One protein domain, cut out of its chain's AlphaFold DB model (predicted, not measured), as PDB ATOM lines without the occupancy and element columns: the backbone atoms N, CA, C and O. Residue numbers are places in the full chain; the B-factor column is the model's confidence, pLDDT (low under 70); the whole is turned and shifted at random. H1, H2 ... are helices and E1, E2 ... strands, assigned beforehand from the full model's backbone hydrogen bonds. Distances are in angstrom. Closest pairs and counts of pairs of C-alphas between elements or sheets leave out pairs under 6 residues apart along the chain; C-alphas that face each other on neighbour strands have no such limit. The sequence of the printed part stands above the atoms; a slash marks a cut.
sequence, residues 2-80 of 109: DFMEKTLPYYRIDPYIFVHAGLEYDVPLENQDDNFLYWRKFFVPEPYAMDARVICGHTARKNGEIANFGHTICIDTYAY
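AT A GLANCE: This is residues 2 to 80 of the 109 residues of the protein "Serine/threonine protein phosphatase" of Saprospiraceae bacterium (UniProt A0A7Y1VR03). There is little regular structure here: a small sheet of four short strands has loops 20 to 33 and 40 to 52 over one face, and H1 sticks out. The 79 printed residues, 25 in named elements, run H1 E1 E2 H2 E3 E4, mixed helices and strands. The mixed sheet's order is E1 E2 E3 E4. It is compact, radius of gyration of the C-alphas 12.2 A, spanning 35 by 33 by 21 A.

IN THESE COORDINATES: Find E1, residues 10 to 13, from C-alpha 10 at (-22.140, 39.623, 21.325), 10.4 A long. E2, residues 16 to 19, and E3, residues 53 to 56, each measure 9.8 A. E4, residues 72 to 74, ends at (-35.111, 36.904, 15.880). H1 is residues 2 to 5, H2 34 to 39.

HOW THE PARTS SIT: Look first at hairpin E1 and E2, antiparallel, with N 11 and O 18 2.9 A apart. E2 and E3 are parallel, N 17 and O 53 2.8 A apart; so are E3 and E4, N 73 and O 54 2.8 A apart. E2, H2, E3 form a strand-helix-strand unit, parallel neighbours joined through a helix, its crossover right-handed. H2 only grazes the sheet with residues 36 to 38; every O i to N i+4 pair in it is within hydrogen-bond range, and H1 is too short for one.

THE WHOLE: The printed part has no cut; E2 to H2, H2 to E3 and E3 to E4 are long links. No printed residue is under 70 in pLDDT.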
ATOM      1  N   ASP A   2     -10.074  47.730  10.235       93.12
ATOM      2  CA  ASP A   2     -10.395  48.214  11.587       93.12
ATOM      3  C   ASP A   2     -11.876  48.151  11.992       93.12
ATOM      4  O   ASP A   2     -12.176  47.914  13.154       93.12
ATOM      5  N   PHE A   3     -12.816  48.394  11.069       92.31
ATOM      6  CA  PHE A   3     -14.249  48.288  11.373       92.31
ATOM      7  C   PHE A   3     -14.647  46.850  11.731       92.31
ATOM      8  O   PHE A   3     -15.307  46.633  12.741       92.31
ATOM      9  N   MET A   4     -14.211  45.877  10.923       91.50
ATOM     10  CA  MET A   4     -14.517  44.459  11.129       91.50
ATOM     11  C   MET A   4     -13.773  43.894  12.340       91.50
ATOM     12  O   MET A   4     -14.327  43.083  13.062       91.50
ATOM     13  N   GLU A   5     -12.542  44.339  12.590       92.81
ATOM     14  CA  GLU A   5     -11.728  43.872  13.726       92.81
ATOM     15  C   GLU A   5     -12.228  44.378  15.087       92.81
ATOM     16  O   GLU A   5     -11.851  43.839  16.123       92.81
ATOM     17  N   LYS A   6     -13.069  45.419  15.098       94.75
ATOM     18  CA  LYS A   6     -13.663  45.993  16.315       94.75
ATOM     19  C   LYS A   6     -15.042  45.425  16.649       94.75
ATOM     20  O   LYS A   6     -15.651  45.878  17.617       94.75
ATOM     21  N   THR A   7     -15.569  44.496  15.851       95.44
ATOM     22  CA  THR A   7     -16.850  43.862  16.166       95.44
ATOM     23  C   THR A   7     -16.704  42.940  17.374       95.44
ATOM     24  O   THR A   7     -15.626  42.425  17.667       95.44
ATOM     25  N   LEU A   8     -17.802  42.760  18.101       96.69
ATOM     26  CA  LEU A   8     -17.868  41.855  19.241       96.69
ATOM     27  C   LEU A   8     -18.726  40.635  18.875       96.69
ATOM     28  O   LEU A   8     -19.689  40.794  18.119       96.69
ATOM     29  N   PRO A   9     -18.428  39.443  19.427       97.06
ATOM     30  CA  PRO A   9     -19.250  38.239  19.247       97.06
ATOM     31  C   PRO A   9     -20.705  38.448  19.679       97.06
ATOM     32  O   PRO A   9     -21.645  37.932  19.072       97.06
ATOM     33  N   TYR A  10     -20.874  39.221  20.746       98.19
ATOM     34  CA  TYR A  10     -22.140  39.623  21.325       98.19
ATOM     35  C   TYR A  10     -21.968  40.979  22.012       98.19
ATOM     36  O   TYR A  10     -20.856  41.426  22.296       98.19
ATOM     37  N   TYR A  11     -23.084  41.627  22.321       98.06
ATOM     38  CA  TYR A  11     -23.114  42.854  23.103       98.06
ATOM     39  C   TYR A  11     -24.240  42.781  24.131       98.06
ATOM     40  O   TYR A  11     -25.312  42.262  23.834       98.06
ATOM     41  N   ARG A  12     -24.010  43.271  25.351       97.06
ATOM     42  CA  ARG A  12     -24.964  43.157  26.462       97.06
ATOM     43  C   ARG A  12     -25.292  44.530  27.032       97.06
ATOM     44  O   ARG A  12     -24.391  45.273  27.410       97.06
ATOM     45  N   ILE A  13     -26.587  44.815  27.129       96.31
ATOM     46  CA  ILE A  13     -27.165  45.917  27.900       96.31
ATOM     47  C   ILE A  13     -28.380  45.333  28.609       96.31
ATOM     48  O   ILE A  13     -29.398  45.096  27.965       96.31
ATOM     49  N   ASP A  14     -28.265  45.074  29.909       95.38
ATOM     50  CA  ASP A  14     -29.288  44.336  30.649       95.38
ATOM     51  C   ASP A  14     -30.699  44.938  30.509       95.38
ATOM     52  O   ASP A  14     -30.855  46.158  30.595       95.38
ATOM     53  N   PRO A  15     -31.736  44.098  30.318       96.62
ATOM     54  CA  PRO A  15     -31.697  42.627  30.265       96.62
ATOM     55  C   PRO A  15     -31.366  42.040  28.874       96.62
ATOM     56  O   PRO A  15     -31.496  40.835  28.665       96.62
ATOM     57  N   TYR A  16     -30.996  42.862  27.893       98.38
ATOM     58  CA  TYR A  16     -30.842  42.461  26.497       98.38
ATOM     59  C   TYR A  16     -29.426  41.993  26.155       98.38
ATOM     60  O   TYR A  16     -28.420  42.604  26.529       98.38
ATOM     61  N   ILE A  17     -29.358  40.927  25.364       98.44
ATOM     62  CA  ILE A  17     -28.125  40.398  24.788       98.44
ATOM     63  C   ILE A  17     -28.305  40.333  23.277       98.44
ATOM     64  O   ILE A  17     -29.192  39.648  22.777       98.44
ATOM     65  N   PHE A  18     -27.458  41.048  22.550       98.69
ATOM     66  CA  PHE A  18     -27.436  41.101  21.097       98.69
ATOM     67  C   PHE A  18     -26.374  40.132  20.585       98.69
ATOM     68  O   PHE A  18     -25.210  40.239  20.966       98.69
ATOM     69  N   VAL A  19     -26.764  39.196  19.725       98.56
ATOM     70  CA  VAL A  19     -25.875  38.166  19.163       98.56
ATOM     71  C   VAL A  19     -26.257  37.893  17.710       98.56
ATOM     72  O   VAL A  19     -27.413  38.067  17.333       98.56
ATOM     73  N   HIS A  20     -25.317  37.471  16.864       98.50
ATOM     74  CA  HIS A  20     -25.631  37.230  15.454       98.50
ATOM     75  C   HIS A  20     -26.620  36.068  15.265       98.50
ATOM     76  O   HIS A  20     -27.668  36.261  14.644       98.50
ATOM     77  N   ALA A  21     -26.323  34.890  15.823       98.25
ATOM     78  CA  ALA A  21     -27.131  33.683  15.651       98.25
ATOM     79  C   ALA A  21     -27.946  33.294  16.893       98.25
ATOM     80  O   ALA A  21     -29.180  33.297  16.843       98.25
ATOM     81  N   GLY A  22     -27.293  32.971  18.007       97.62
ATOM     82  CA  GLY A  22     -27.964  32.612  19.254       97.62
ATOM     83  C   GLY A  22     -26.983  32.293  20.378       97.62
ATOM     84  O   GLY A  22     -25.800  32.599  20.278       97.62
ATOM     85  N   LEU A  23     -27.498  31.702  21.458       97.69
ATOM     86  CA  LEU A  23     -26.725  31.341  22.647       97.69
ATOM     87  C   LEU A  23     -27.128  29.953  23.153       97.69
ATOM     88  O   LEU A  23     -28.258  29.505  22.949       97.69
ATOM     89  N   GLU A  24     -26.192  29.295  23.817       96.62
ATOM     90  CA  GLU A  24     -26.369  28.067  24.585       96.62
ATOM     91  C   GLU A  24     -27.111  28.344  25.893       96.62
ATOM     92  O   GLU A  24     -26.796  29.306  26.596       96.62
ATOM     93  N   TYR A  25     -28.068  27.476  26.224       94.50
ATOM     94  CA  TYR A  25     -28.770  27.484  27.507       94.50
ATOM     95  C   TYR A  25     -27.773  27.299  28.661       94.50
ATOM     96  O   TYR A  25     -26.999  26.344  28.642       94.50
ATOM     97  N   ASP A  26     -27.823  28.178  29.668       90.69
ATOM     98  CA  ASP A  26     -27.078  28.042  30.937       90.69
ATOM     99  C   ASP A  26     -25.540  27.975  30.798       90.69
ATOM    100  O   ASP A  26     -24.832  27.461  31.663       90.69
ATOM    101  N   VAL A  27     -24.996  28.527  29.707       96.56
ATOM    102  CA  VAL A  27     -23.546  28.676  29.500       96.56
ATOM    103  C   VAL A  27     -23.156  30.154  29.651       96.56
ATOM    104  O   VAL A  27     -23.747  31.010  28.991       96.56
ATOM    105  N   PRO A  28     -22.159  30.519  30.479       96.31
ATOM    106  CA  PRO A  28     -21.694  31.906  30.586       96.31
ATOM    107  C   PRO A  28     -21.330  32.511  29.222       96.31
ATOM    108  O   PRO A  28     -20.827  31.801  28.352       96.31
ATOM    109  N   LEU A  29     -21.581  33.808  29.015       96.25
ATOM    110  CA  LEU A  29     -21.395  34.466  27.710       96.25
ATOM    111  C   LEU A  29     -19.963  34.342  27.172       96.25
ATOM    112  O   LEU A  29     -19.754  34.165  25.978       96.25
ATOM    113  N   GLU A  30     -18.974  34.414  28.054       96.94
ATOM    114  CA  GLU A  30     -17.551  34.246  27.765       96.94
ATOM    115  C   GLU A  30     -17.155  32.821  27.345       96.94
ATOM    116  O   GLU A  30     -16.079  32.640  26.780       96.94
ATOM    117  N   ASN A  31     -18.016  31.831  27.598       98.00
ATOM    118  CA  ASN A  31     -17.780  30.413  27.315       98.00
ATOM    119  C   ASN A  31     -18.652  29.878  26.168       98.00
ATOM    120  O   ASN A  31     -18.653  28.674  25.927       98.00
ATOM    121  N   GLN A  32     -19.412  30.748  25.501       97.94
ATOM    122  CA  GLN A  32     -20.259  30.381  24.367       97.94
ATOM    123  C   GLN A  32     -19.418  29.875  23.197       97.94
ATOM    124  O   GLN A  32     -18.422  30.500  22.830       97.94
ATOM    125  N   ASP A  33     -19.848  28.781  22.577       97.25
ATOM    126  CA  ASP A  33     -19.197  28.264  21.381       97.25
ATOM    127  C   ASP A  33     -19.452  29.168  20.158       97.25
ATOM    128  O   ASP A  33     -20.574  29.620  19.899       97.25
ATOM    129  N   ASP A  34     -18.413  29.391  19.348       97.44
ATOM    130  CA  ASP A  34     -18.479  30.205  18.127       97.44
ATOM    131  C   ASP A  34     -19.576  29.731  17.158       97.44
ATOM    132  O   ASP A  34     -20.200  30.532  16.454       97.44
ATOM    133  N   ASN A  35     -19.869  28.427  17.115       97.62
ATOM    134  CA  ASN A  35     -20.960  27.905  16.305       97.62
ATOM    135  C   ASN A  35     -22.314  28.437  16.776       97.62
ATOM    136  O   ASN A  35     -23.155  28.745  15.935       97.62
ATOM    137  N   PHE A  36     -22.546  28.582  18.079       97.81
ATOM    138  CA  PHE A  36     -23.784  29.170  18.595       97.81
ATOM    139  C   PHE A  36     -23.855  30.669  18.327       97.81
ATOM    140  O   PHE A  36     -24.895  31.145  17.869       97.81
ATOM    141  N   LEU A  37     -22.741  31.375  18.526       98.00
ATOM    142  CA  LEU A  37     -22.650  32.818  18.318       98.00
ATOM    143  C   LEU A  37     -22.897  33.211  16.856       98.00
ATOM    144  O   LEU A  37     -23.601  34.192  16.600       98.00
ATOM    145  N   TYR A  38     -22.368  32.438  15.898       97.69
ATOM    146  CA  TYR A  38     -22.303  32.857  14.494       97.69
ATOM    147  C   TYR A  38     -23.066  31.983  13.490       97.69
ATOM    148  O   TYR A  38     -23.470  32.483  12.445       97.69
ATOM    149  N   TRP A  39     -23.249  30.683  13.735       97.75
ATOM    150  CA  TRP A  39     -23.547  29.749  12.634       97.75
ATOM    151  C   TRP A  39     -24.776  28.864  12.847       97.75
ATOM    152  O   TRP A  39     -25.423  28.448  11.876       97.75
ATOM    153  N   ARG A  40     -25.157  28.586  14.090       96.44
ATOM    154  CA  ARG A  40     -26.267  27.693  14.410       96.44
ATOM    155  C   ARG A  40     -27.605  28.364  14.118       96.44
ATOM    156  O   ARG A  40     -27.866  29.490  14.522       96.44
ATOM    157  N   LYS A  41     -28.491  27.645  13.426       96.69
ATOM    158  CA  LYS A  41     -29.854  28.116  13.144       96.69
ATOM    159  C   LYS A  41     -30.815  27.686  14.247       96.69
ATOM    160  O   LYS A  41     -30.882  26.501  14.572       96.69
ATOM    161  N   PHE A  42     -31.605  28.625  14.760       92.94
ATOM    162  CA  PHE A  42     -32.583  28.398  15.825       92.94
ATOM    163  C   PHE A  42     -34.000  28.656  15.329       92.94
ATOM    164  O   PHE A  42     -34.500  29.782  15.336       92.94
ATOM    165  N   PHE A  43     -34.683  27.596  14.906       94.44
ATOM    166  CA  PHE A  43     -36.089  27.708  14.518       94.44
ATOM    167  C   PHE A  43     -37.002  27.875  15.732       94.44
ATOM    168  O   PHE A  43     -37.944  28.658  15.645       94.44
ATOM    169  N   VAL A  44     -36.660  27.206  16.840       95.62
ATOM    170  CA  VAL A  44     -37.258  27.341  18.174       95.62
ATOM    171  C   VAL A  44     -36.103  27.343  19.193       95.62
ATOM    172  O   VAL A  44     -35.522  26.284  19.430       95.62
ATOM    173  N   PRO A  45     -35.679  28.509  19.708       94.75
ATOM    174  CA  PRO A  45     -34.582  28.613  20.668       94.75
ATOM    175  C   PRO A  45     -35.033  28.278  22.095       94.75
ATOM    176  O   PRO A  45     -36.152  28.605  22.491       94.75
ATOM    177  N   GLU A  46     -34.129  27.717  22.891       95.38
ATOM    178  CA  GLU A  46     -34.258  27.659  24.353       95.38
ATOM    179  C   GLU A  46     -33.909  29.026  24.980       95.38
ATOM    180  O   GLU A  46     -33.221  29.835  24.344       95.38
ATOM    181  N   PRO A  47     -34.405  29.342  26.191       95.94
ATOM    182  CA  PRO A  47     -34.026  30.565  26.896       95.94
ATOM    183  C   PRO A  47     -32.558  30.529  27.307       95.94
ATOM    184  O   PRO A  47     -32.142  29.612  27.986       95.94
ATOM    185  N   TYR A  48     -31.775  31.549  26.962       96.19
ATOM    186  CA  TYR A  48     -30.390  31.650  27.437       96.19
ATOM    187  C   TYR A  48     -30.302  31.625  28.975       96.19
ATOM    188  O   TYR A  48     -29.565  30.836  29.561       96.19
ATOM    189  N   ALA A  49     -31.101  32.493  29.599       94.56
ATOM    190  CA  ALA A  49     -31.284  32.641  31.035       94.56
ATOM    191  C   ALA A  49     -32.697  33.189  31.302       94.56
ATOM    192  O   ALA A  49     -33.349  33.720  30.398       94.56
ATOM    193  N   MET A  50     -33.185  33.071  32.538       90.50
ATOM    194  CA  MET A  50     -34.565  33.441  32.893       90.50
ATOM    195  C   MET A  50     -34.818  34.960  32.837       90.50
ATOM    196  O   MET A  50     -35.902  35.425  32.467       90.50
ATOM    197  N   ASP A  51     -33.810  35.743  33.202       92.50
ATOM    198  CA  ASP A  51     -33.838  37.200  33.325       92.50
ATOM    199  C   ASP A  51     -33.280  37.933  32.096       92.50
ATOM    200  O   ASP A  51     -33.402  39.153  32.006       92.50
ATOM    201  N   ALA A  52     -32.742  37.202  31.118       95.81
ATOM    202  CA  ALA A  52     -32.178  37.770  29.901       95.81
ATOM    203  C   ALA A  52     -33.149  37.715  28.713       95.81
ATOM    204  O   ALA A  52     -34.062  36.883  28.643       95.81
ATOM    205  N   ARG A  53     -32.942  38.609  27.747       97.81
ATOM    206  CA  ARG A  53     -33.626  38.617  26.451       97.81
ATOM    207  C   ARG A  53     -32.607  38.605  25.327       97.81
ATOM    208  O   ARG A  53     -31.820  39.536  25.195       97.81
ATOM    209  N   VAL A  54     -32.632  37.562  24.507       98.44
ATOM    210  CA  VAL A  54     -31.703  37.417  23.383       98.44
ATOM    211  C   VAL A  54     -32.305  38.051  22.138       98.44
ATOM    212  O   VAL A  54     -33.408  37.701  21.731       98.44
ATOM    213  N   ILE A  55     -31.575  38.965  21.513       98.69
ATOM    214  CA  ILE A  55     -31.930  39.595  20.245       98.69
ATOM    215  C   ILE A  55     -30.951  39.085  19.193       98.69
ATOM    216  O   ILE A  55     -29.743  39.288  19.326       98.69
ATOM    217  N   CYS A  56     -31.459  38.408  18.165       98.56
ATOM    218  CA  CYS A  56     -30.613  37.788  17.149       98.56
ATOM    219  C   CYS A  56     -31.115  37.942  15.712       98.56
ATOM    220  O   CYS A  56     -32.228  38.402  15.451       98.56
ATOM    221  N   GLY A  57     -30.265  37.555  14.763       98.44
ATOM    222  CA  GLY A  57     -30.576  37.450  13.342       98.44
ATOM    223  C   GLY A  57     -30.323  36.030  12.836       98.44
ATOM    224  O   GLY A  57     -30.753  35.065  13.474       98.44
ATOM    225  N   HIS A  58     -29.622  35.925  11.699       98.31
ATOM    226  CA  HIS A  58     -29.055  34.716  11.068       98.31
ATOM    227  C   HIS A  58     -30.045  33.637  10.603       98.31
ATOM    228  O   HIS A  58     -29.953  33.104   9.492       98.31
ATOM    229  N   THR A  59     -31.003  33.262  11.450       98.12
ATOM    230  CA  THR A  59     -32.049  32.302  11.107       98.12
ATOM    231  C   THR A  59     -33.159  33.011  10.342       98.12
ATOM    232  O   THR A  59     -34.208  33.327  10.900       98.12
ATOM    233  N   ALA A  60     -32.918  33.219   9.048       97.94
ATOM    234  CA  ALA A  60     -33.838  33.872   8.126       97.94
ATOM    235  C   ALA A  60     -35.295  33.388   8.255       97.94
ATOM    236  O   ALA A  60     -35.636  32.240   7.936       97.94
ATOM    237  N   ARG A  61     -36.173  34.305   8.660       97.62
ATOM    238  CA  ARG A  61     -37.625  34.134   8.719       97.62
ATOM    239  C   ARG A  61     -38.217  34.470   7.357       97.62
ATOM    240  O   ARG A  61     -38.601  35.596   7.067       97.62
ATOM    241  N   LYS A  62     -38.270  33.457   6.489       96.94
ATOM    242  CA  LYS A  62     -38.707  33.593   5.083       96.94
ATOM    243  C   LYS A  62     -40.176  33.989   4.899       96.94
ATOM    244  O   LYS A  62     -40.573  34.304   3.787       96.94
ATOM    245  N   ASN A  63     -40.972  33.962   5.964       96.56
ATOM    246  CA  ASN A  63     -42.324  34.516   5.977       96.56
ATOM    247  C   ASN A  63     -42.344  36.044   6.171       96.56
ATOM    248  O   ASN A  63     -43.418  36.622   6.112       96.56
ATOM    249  N   GLY A  64     -41.193  36.695   6.391       97.31
ATOM    250  CA  GLY A  64     -41.103  38.142   6.609       97.31
ATOM    251  C   GLY A  64     -41.496  38.594   8.017       97.31
ATOM    252  O   GLY A  64     -41.549  39.797   8.276       97.31
ATOM    253  N   GLU A  65     -41.755  37.652   8.926       98.12
ATOM    254  CA  GLU A  65     -42.228  37.950  10.275       98.12
ATOM    255  C   GLU A  65     -41.120  37.879  11.315       98.12
ATOM    256  O   GLU A  65     -40.235  37.021  11.264       98.12
ATOM    257  N   ILE A  66     -41.206  38.771  12.301       98.62
ATOM    258  CA  ILE A  66     -40.336  38.738  13.474       98.62
ATOM    259  C   ILE A  66     -40.718  37.511  14.300       98.62
ATOM    260  O   ILE A  66     -41.883  37.324  14.653       98.62
ATOM    261  N   ALA A  67     -39.741  36.670  14.637       98.38
ATOM    262  CA  ALA A  67     -39.992  35.508  15.481       98.38
ATOM    263  C   ALA A  67     -39.714  35.859  16.944       98.38
ATOM    264  O   ALA A  67     -38.561  35.897  17.372       98.38
ATOM    265  N   ASN A  68     -40.781  36.122  17.697       97.94
ATOM    266  CA  ASN A  68     -40.737  36.425  19.123       97.94
ATOM    267  C   ASN A  68     -41.129  35.186  19.947       97.94
ATOM    268  O   ASN A  68     -42.282  34.763  19.925       97.94
ATOM    269  N   PHE A  69     -40.174  34.623  20.689       97.50
ATOM    270  CA  PHE A  69     -40.382  33.471  21.577       97.50
ATOM    271  C   PHE A  69     -40.567  33.876  23.050       97.50
ATOM    272  O   PHE A  69     -40.636  33.015  23.918       97.50
ATOM    273  N   GLY A  70     -40.625  35.176  23.359       96.06
ATOM    274  CA  GLY A  70     -40.730  35.712  24.721       96.06
ATOM    275  C   GLY A  70     -39.381  35.892  25.426       96.06
ATOM    276  O   GLY A  70     -39.172  36.919  26.072       96.06
ATOM    277  N   HIS A  71     -38.452  34.945  25.264       96.62
ATOM    278  CA  HIS A  71     -37.063  35.020  25.757       96.62
ATOM    279  C   HIS A  71     -36.041  35.347  24.666       96.62
ATOM    280  O   HIS A  71     -35.013  35.955  24.954       96.62
ATOM    281  N   THR A  72     -36.337  34.980  23.419       98.19
ATOM    282  CA  THR A  72     -35.482  35.242  22.257       98.19
ATOM    283  C   THR A  72     -36.313  35.868  21.149       98.19
ATOM    284  O   THR A  72     -37.418  35.405  20.862       98.19
ATOM    285  N   ILE A  73     -35.786  36.910  20.511       98.56
ATOM    286  CA  ILE A  73     -36.416  37.610  19.395       98.56
ATOM    287  C   ILE A  73     -35.452  37.589  18.213       98.56
ATOM    288  O   ILE A  73     -34.362  38.152  18.278       98.56
ATOM    289  N   CYS A  74     -35.866  36.941  17.126       98.56
ATOM    290  CA  CYS A  74     -35.111  36.904  15.880       98.56
ATOM    291  C   CYS A  74     -35.700  37.920  14.893       98.56
ATOM    292  O   CYS A  74     -36.857  37.780  14.485       98.56
ATOM    293  N   ILE A  75     -34.905  38.925  14.518       98.62
ATOM    294  CA  ILE A  75     -35.305  40.039  13.639       98.62
ATOM    295  C   ILE A  75     -34.821  39.880  12.188       98.62
ATOM    296  O   ILE A  75     -35.005  40.780  11.373       98.62
ATOM    297  N   ASP A  76     -34.213  38.746  11.831       98.69
ATOM    298  CA  ASP A  76     -33.882  38.444  10.434       98.69
ATOM    299  C   ASP A  76     -35.148  38.044   9.669       98.69
ATOM    300  O   ASP A  76     -35.492  36.869   9.541       98.69
ATOM    301  N   THR A  77     -35.845  39.048   9.149       98.62
ATOM    302  CA  THR A  77     -37.058  38.922   8.333       98.62
ATOM    303  C   THR A  77     -36.760  38.719   6.846       98.62
ATOM    304  O   THR A  77     -37.569  39.086   5.994       98.62
ATOM    305  N   TYR A  78     -35.608  38.112   6.527       98.31
ATOM    306  CA  TYR A  78     -35.209  37.697   5.180       98.31
ATOM    307  C   TYR A  78     -34.968  38.854   4.192       98.31
ATOM    308  O   TYR A  78     -35.259  38.744   2.999       98.31
ATOM    309  N   ALA A  79     -34.371  39.950   4.675       98.12
ATOM    310  CA  ALA A  79     -34.020  41.125   3.867       98.12
ATOM    311  C   ALA A  79     -33.200  40.762   2.618       98.12
ATOM    312  O   ALA A  79     -33.539  41.163   1.510       98.12
ATOM    313  N   TYR A  80     -32.168  39.921   2.777       96.69
ATOM    314  CA  TYR A  80     -31.296  39.518   1.665       96.69
ATOM    315  C   TYR A  80     -32.035  38.735   0.564       96.69
ATOM    316  O   TYR A  80     -31.553  38.635  -0.561       96.69
TER     317      TYR A  80